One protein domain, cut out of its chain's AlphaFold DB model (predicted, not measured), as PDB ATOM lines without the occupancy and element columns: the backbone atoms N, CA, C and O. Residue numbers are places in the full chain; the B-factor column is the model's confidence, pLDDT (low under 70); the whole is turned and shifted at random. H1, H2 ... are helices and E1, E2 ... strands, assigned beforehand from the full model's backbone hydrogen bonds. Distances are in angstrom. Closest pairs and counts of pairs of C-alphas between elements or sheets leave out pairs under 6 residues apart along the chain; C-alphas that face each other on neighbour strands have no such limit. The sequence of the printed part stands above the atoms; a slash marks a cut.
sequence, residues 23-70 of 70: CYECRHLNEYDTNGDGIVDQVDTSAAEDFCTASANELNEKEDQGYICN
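AT A GLANCE: This is residues 23 to 70 of the 70 residues of an uncharacterized protein of Bacteroidetes bacterium (UniProt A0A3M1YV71). The model is a rod with a small body at one end, a narrow three-stranded sheet with the one short helix H1 packed along it, and a wide loop of residues 29 to 48 at the other end. This loop is the turn of the long hairpin of E1 and E2, and E3 pairs with E1 farther along that strand than E2 does. The printed part has 48 residues, with E1, E2, H1 and E3 in that order along it, and the sheet, in the order E2, E1, E3, is antiparallel throughout. The class is mixed, helices and strands, though under half of the residues are in named elements. The whole is only just loose, close to compact, with a radius of gyration of the C-alphas of 12.0 A and spans of 38 by 16 by 12 A.

HOW THE PARTS SIT: E1, residues 23 to 28, is the inner strand, and its pairing is staggered: residues 23 to 26 pair with E2, residues 49 to 53, and residues 26 to 28 with E3, residues 67 to 69. E1 and E2 are an antiparallel hairpin, their directions at 135 degrees, with N 24 and O 51 at 2.9 A and N 49 and O 26 at 2.8 A, within hydrogen-bond range. H1, residues 56 to 64, is on the sheet at a height of 8.3 A over the sheet. It lies only just over E2, on which 3 of its C-alphas fall, and runs along the strands, at 12 degrees to E2 on the local plane. The closest C-alphas of E2 and H1 are those of Thr 53 and Leu 59, 7.1 A apart. H1 and E1 are near each other, with 8 pairs of C-alphas within 10 A. The closest C-alphas of H1 and E3 are those of Glu 63 and Cys 69, 6.8 A apart. E3 and E1 are antiparallel at 147 degrees, with N 68 and O 27 at 2.8 A. E2 and E3 are only just apart, at 8.3 A. E2, H1 and E3 form a split strand-helix-strand unit, two strands running the same way with E1 between them, and its crossover is right-handed. In H1 every O i to N i+4 pair is within hydrogen-bond range.

IN THESE COORDINATES: E1 runs 16.2 A from C-alpha 23 at (35.935, -30.842, 42.200) to His 28. E2 is 12.7 A long, from Glu 49 to Thr 53. H1 is 12.3 A long and begins at C-alpha 56 at (38.358, -41.078, 38.061). E3, of three residues, ends at C-alpha 69 at (29.839, -33.725, 35.501).

THE WHOLE: The C-alphas of Gly 38 and Ala 54 are the two farthest apart, at 38.4 A. The link from E1 to E2, 20 residues, is long; those from E2 to H1 and from H1 to E3 are tight. The printed part has no cut and ends at Asn 70, the chain's last residue. Its mean pLDDT is 92.8, and no printed residue is under 70.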
ATOM      1  N   CYS A  23      37.365 -31.063  42.069       92.88
ATOM      2  CA  CYS A  23      35.935 -30.842  42.200       92.88
ATOM      3  C   CYS A  23      35.344 -30.668  40.809       92.88
ATOM      4  O   CYS A  23      35.888 -29.902  40.013       92.88
ATOM      5  N   TYR A  24      34.280 -31.415  40.548       92.88
ATOM      6  CA  TYR A  24      33.475 -31.351  39.340       92.88
ATOM      7  C   TYR A  24      32.116 -30.785  39.709       92.88
ATOM      8  O   TYR A  24      31.601 -31.074  40.792       92.88
ATOM      9  N   GLU A  25      31.537 -30.008  38.807       94.75
ATOM     10  CA  GLU A  25      30.158 -29.572  38.958       94.75
ATOM     11  C   GLU A  25      29.257 -30.597  38.269       94.75
ATOM     12  O   GLU A  25      29.269 -30.728  37.044       94.75
ATOM     13  N   CYS A  26      28.498 -31.353  39.058       95.00
ATOM     14  CA  CYS A  26      27.623 -32.409  38.569       95.00
ATOM     15  C   CYS A  26      26.162 -31.968  38.602       95.00
ATOM     16  O   CYS A  26      25.707 -31.325  39.547       95.00
ATOM     17  N   ARG A  27      25.397 -32.352  37.581       94.88
ATOM     18  CA  ARG A  27      23.946 -32.132  37.508       94.88
ATOM     19  C   ARG A  27      23.244 -33.395  37.037       94.88
ATOM     20  O   ARG A  27      23.848 -34.197  36.333       94.88
ATOM     21  N   HIS A  28      21.981 -33.570  37.398       93.62
ATOM     22  CA  HIS A  28      21.148 -34.670  36.912       93.62
ATOM     23  C   HIS A  28      20.121 -34.153  35.905       93.62
ATOM     24  O   HIS A  28      19.715 -32.999  36.004       93.62
ATOM     25  N   LEU A  29      19.686 -34.976  34.954       91.06
ATOM     26  CA  LEU A  29      18.571 -34.612  34.078       91.06
ATOM     27  C   LEU A  29      17.253 -34.732  34.850       91.06
ATOM     28  O   LEU A  29      16.993 -35.738  35.504       91.06
ATOM     29  N   ASN A  30      16.421 -33.702  34.787       90.81
ATOM     30  CA  ASN A  30      15.076 -33.727  35.330       90.81
ATOM     31  C   ASN A  30      14.192 -34.604  34.440       90.81
ATOM     32  O   ASN A  30      14.315 -34.624  33.218       90.81
ATOM     33  N   GLU A  31      13.239 -35.296  35.056       91.00
ATOM     34  CA  GLU A  31      12.275 -36.133  34.331       91.00
ATOM     35  C   GLU A  31      11.153 -35.315  33.656       91.00
ATOM     36  O   GLU A  31      10.253 -35.879  33.032       91.00
ATOM     37  N   TYR A  32      11.172 -33.987  33.803       92.50
ATOM     38  CA  TYR A  32      10.150 -33.063  33.320       92.50
ATOM     39  C   TYR A  32      10.779 -31.810  32.711       92.50
ATOM     40  O   TYR A  32      11.835 -31.365  33.151       92.50
ATOM     41  N   ASP A  33      10.079 -31.235  31.733       94.75
ATOM     42  CA  ASP A  33      10.455 -29.990  31.068       94.75
ATOM     43  C   ASP A  33      10.407 -28.832  32.077       94.75
ATOM     44  O   ASP A  33       9.359 -28.484  32.636       94.75
ATOM     45  N   THR A  34      11.578 -28.271  32.348       94.44
ATOM     46  CA  THR A  34      11.787 -27.163  33.278       94.44
ATOM     47  C   THR A  34      11.948 -25.826  32.580       94.44
ATOM     48  O   THR A  34      11.774 -24.786  33.225       94.44
ATOM     49  N   ASN A  35      12.274 -25.832  31.289       92.94
ATOM     50  CA  ASN A  35      12.542 -24.622  30.523       92.94
ATOM     51  C   ASN A  35      11.310 -24.143  29.714       92.94
ATOM     52  O   ASN A  35      11.256 -22.976  29.317       92.94
ATOM     53  N   GLY A  36      10.296 -25.001  29.560       94.25
ATOM     54  CA  GLY A  36       9.000 -24.734  28.946       94.25
ATOM     55  C   GLY A  36       8.949 -24.873  27.422       94.25
ATOM     56  O   GLY A  36       8.048 -24.290  26.810       94.25
ATOM     57  N   ASP A  37       9.893 -25.573  26.793       96.00
ATOM     58  CA  ASP A  37       9.941 -25.773  25.339       96.00
ATOM     59  C   ASP A  37       9.169 -27.015  24.843       96.00
ATOM     60  O   ASP A  37       8.981 -27.200  23.635       96.00
ATOM     61  N   GLY A  38       8.639 -27.818  25.767       95.44
ATOM     62  CA  GLY A  38       7.860 -29.021  25.505       95.44
ATOM     63  C   GLY A  38       8.694 -30.273  25.222       95.44
ATOM     64  O   GLY A  38       8.109 -31.288  24.822       95.44
ATOM     65  N   ILE A  39      10.017 -30.234  25.401       95.12
ATOM     66  CA  ILE A  39      10.937 -31.351  25.171       95.12
ATOM     67  C   ILE A  39      11.781 -31.551  26.432       95.12
ATOM     68  O   ILE A  39      12.374 -30.616  26.928       95.12
ATOM     69  N   VAL A  40      11.866 -32.785  26.938       92.31
ATOM     70  CA  VAL A  40      12.785 -33.101  28.046       92.31
ATOM     71  C   VAL A  40      14.174 -33.383  27.473       92.31
ATOM     72  O   VAL A  40      14.356 -34.408  26.804       92.31
ATOM     73  N   ASP A  41      15.142 -32.495  27.711       91.25
ATOM     74  CA  ASP A  41      16.505 -32.623  27.179       91.25
ATOM     75  C   ASP A  41      17.628 -32.154  28.145       91.25
ATOM     76  O   ASP A  41      17.442 -32.043  29.354       91.25
ATOM     77  N   GLN A  42      18.846 -31.938  27.624       87.62
ATOM     78  CA  GLN A  42      20.020 -31.556  28.421       87.62
ATOM     79  C   GLN A  42      19.967 -30.158  29.054       87.62
ATOM     80  O   GLN A  42      20.800 -29.880  29.918       87.62
ATOM     81  N   VAL A  43      19.051 -29.270  28.653       89.62
ATOM     82  CA  VAL A  43      18.835 -28.016  29.393       89.62
ATOM     83  C   VAL A  43      17.948 -28.217  30.622       89.62
ATOM     84  O   VAL A  43      18.028 -27.405  31.547       89.62
ATOM     85  N   ASP A  44      17.207 -29.323  30.709       93.50
ATOM     86  CA  ASP A  44      16.400 -29.678  31.877       93.50
ATOM     87  C   ASP A  44      17.230 -30.358  32.958       93.50
ATOM     88  O   ASP A  44      17.018 -31.514  33.297       93.50
ATOM     89  N   THR A  45      18.200 -29.645  33.523       92.75
ATOM     90  CA  THR A  45      19.053 -30.190  34.592       92.75
ATOM     91  C   THR A  45      18.652 -29.729  35.990       92.75
ATOM     92  O   THR A  45      18.119 -28.634  36.183       92.75
ATOM     93  N   SER A  46      18.936 -30.558  36.991       89.94
ATOM     94  CA  SER A  46      18.853 -30.212  38.404       89.94
ATOM     95  C   SER A  46      19.841 -29.101  38.762       89.94
ATOM     96  O   SER A  46      20.735 -28.739  37.991       89.94
ATOM     97  N   ALA A  47      19.720 -28.595  39.990       89.56
ATOM     98  CA  ALA A  47      20.758 -27.752  40.561       89.56
ATOM     99  C   ALA A  47      22.126 -28.458  40.517       89.56
ATOM    100  O   ALA A  47      22.212 -29.684  40.621       89.56
ATOM    101  N   ALA A  48      23.167 -27.644  40.357       90.69
ATOM    102  CA  ALA A  48      24.555 -28.061  40.423       90.69
ATOM    103  C   ALA A  48      24.927 -28.566  41.819       90.69
ATOM    104  O   ALA A  48      24.618 -27.922  42.825       90.69
ATOM    105  N   GLU A  49      25.629 -29.693  41.855       92.81
ATOM    106  CA  GLU A  49      26.219 -30.282  43.049       92.81
ATOM    107  C   GLU A  49      27.733 -30.413  42.862       92.81
ATOM    108  O   GLU A  49      28.201 -30.986  41.875       92.81
ATOM    109  N   ASP A  50      28.501 -29.916  43.830       93.81
ATOM    110  CA  ASP A  50      29.952 -30.081  43.829       93.81
ATOM    111  C   ASP A  50      30.320 -31.514  44.221       93.81
ATOM    112  O   ASP A  50      30.015 -31.987  45.323       93.81
ATOM    113  N   PHE A  51      31.046 -32.196  43.339       93.38
ATOM    114  CA  PHE A  51      31.568 -33.531  43.574       93.38
ATOM    115  C   PHE A  51      33.095 -33.524  43.531       93.38
ATOM    116  O   PHE A  51      33.716 -33.471  42.470       93.38
ATOM    117  N   CYS A  52      33.720 -33.570  44.707       93.38
ATOM    118  CA  CYS A  52      35.172 -33.566  44.836       93.38
ATOM    119  C   CYS A  52      35.719 -34.982  45.007       93.38
ATOM    120  O   CYS A  52      35.568 -35.587  46.067       93.38
ATOM    121  N   THR A  53      36.424 -35.482  43.995       90.88
ATOM    122  CA  THR A  53      37.084 -36.788  44.038       90.88
ATOM    123  C   THR A  53      38.503 -36.731  43.474       90.88
ATOM    124  O   THR A  53      38.836 -35.943  42.586       90.88
ATOM    125  N   ALA A  54      39.384 -37.571  44.017       89.94
ATOM    126  CA  ALA A  54      40.693 -37.860  43.428       89.94
ATOM    127  C   ALA A  54      40.663 -39.110  42.520       89.94
ATOM    128  O   ALA A  54      41.667 -39.438  41.889       89.94
ATOM    129  N   SER A  55      39.528 -39.814  42.466       89.69
ATOM    130  CA  SER A  55      39.324 -41.063  41.743       89.69
ATOM    131  C   SER A  55      38.501 -40.824  40.483       89.69
ATOM    132  O   SER A  55      37.325 -40.478  40.544       89.69
ATOM    133  N   ALA A  56      39.101 -41.082  39.321       91.00
ATOM    134  CA  ALA A  56      38.358 -41.078  38.061       91.00
ATOM    135  C   ALA A  56      37.237 -42.134  38.047       91.00
ATOM    136  O   ALA A  56      36.221 -41.938  37.397       91.00
ATOM    137  N   ASN A  57      37.399 -43.234  38.789       94.69
ATOM    138  CA  ASN A  57      36.377 -44.274  38.863       94.69
ATOM    139  C   ASN A  57      35.128 -43.799  39.618       94.69
ATOM    140  O   ASN A  57      34.023 -44.081  39.183       94.69
ATOM    141  N   GLU A  58      35.297 -43.033  40.701       93.81
ATOM    142  CA  GLU A  58      34.158 -42.462  41.435       93.81
ATOM    143  C   GLU A  58      33.397 -41.430  40.588       93.81
ATOM    144  O   GLU A  58      32.177 -41.336  40.691       93.81
ATOM    145  N   LEU A  59      34.101 -40.680  39.727       93.81
ATOM    146  CA  LEU A  59      33.472 -39.785  38.752       93.81
ATOM    147  C   LEU A  59      32.657 -40.572  37.718       93.81
ATOM    148  O   LEU A  59      31.481 -40.283  37.535       93.81
ATOM    149  N   ASN A  60      33.251 -41.599  37.108       95.12
ATOM    150  CA  ASN A  60      32.563 -42.425  36.111       95.12
ATOM    151  C   ASN A  60      31.322 -43.110  36.701       95.12
ATOM    152  O   ASN A  60      30.268 -43.115  36.082       95.12
ATOM    153  N   GLU A  61      31.415 -43.638  37.925       96.00
ATOM    154  CA  GLU A  61      30.269 -44.245  38.614       96.00
ATOM    155  C   GLU A  61      29.146 -43.233  38.875       96.00
ATOM    156  O   GLU A  61      27.971 -43.601  38.876       96.00
ATOM    157  N   LYS A  62      29.492 -41.963  39.115       94.00
ATOM    158  CA  LYS A  62      28.517 -40.881  39.269       94.00
ATOM    159  C   LYS A  62      27.849 -40.559  37.931       94.00
ATOM    160  O   LYS A  62      26.631 -40.405  37.891       94.00
ATOM    161  N   GLU A  63      28.611 -40.517  36.843       94.00
ATOM    162  CA  GLU A  63      28.072 -40.308  35.494       94.00
ATOM    163  C   GLU A  63      27.192 -41.481  35.028       94.00
ATOM    164  O   GLU A  63      26.114 -41.264  34.476       94.00
ATOM    165  N   ASP A  64      27.558 -42.720  35.367       95.00
ATOM    166  CA  ASP A  64      26.754 -43.927  35.112       95.00
ATOM    167  C   ASP A  64      25.413 -43.921  35.875       95.00
ATOM    168  O   ASP A  64      24.449 -44.563  35.455       95.00
ATOM    169  N   GLN A  65      25.313 -43.164  36.976       92.81
ATOM    170  CA  GLN A  65      24.048 -42.906  37.683       92.81
ATOM    171  C   GLN A  65      23.167 -41.864  36.967       92.81
ATOM    172  O   GLN A  65      22.102 -41.509  37.474       92.81
ATOM    173  N   GLY A  66      23.588 -41.364  35.803       90.38
ATOM    174  CA  GLY A  66      22.871 -40.367  35.009       90.38
ATOM    175  C   GLY A  66      23.203 -38.922  35.381       90.38
ATOM    176  O   GLY A  66      22.438 -38.021  35.043       90.38
ATOM    177  N   TYR A  67      24.297 -38.681  36.107       94.19
ATOM    178  CA  TYR A  67      24.812 -37.325  36.290       94.19
ATOM    179  C   TYR A  67      25.665 -36.901  35.090       94.19
ATOM    180  O   TYR A  67      26.305 -37.714  34.434       94.19
ATOM    181  N   ILE A  68      25.703 -35.601  34.829       92.44
ATOM    182  CA  ILE A  68      26.595 -34.954  33.870       92.44
ATOM    183  C   ILE A  68      27.534 -34.075  34.691       92.44
ATOM    184  O   ILE A  68      27.072 -33.123  35.327       92.44
ATOM    185  N   CYS A  69      28.822 -34.408  34.707       93.38
ATOM    186  CA  CYS A  69      29.839 -33.725  35.501       93.38
ATOM    187  C   CYS A  69      30.838 -32.993  34.590       93.38
ATOM    188  O   CYS A  69      31.284 -33.552  33.592       93.38
ATOM    189  N   ASN A  70      31.200 -31.747  34.925       89.12
ATOM    190  CA  ASN A  70      32.167 -30.936  34.164       89.12
ATOM    191  C   ASN A  70      33.266 -30.328  35.042       89.12
ATOM    192  O   ASN A  70      33.009 -30.090  36.246       89.12
TER     193      ASN A  70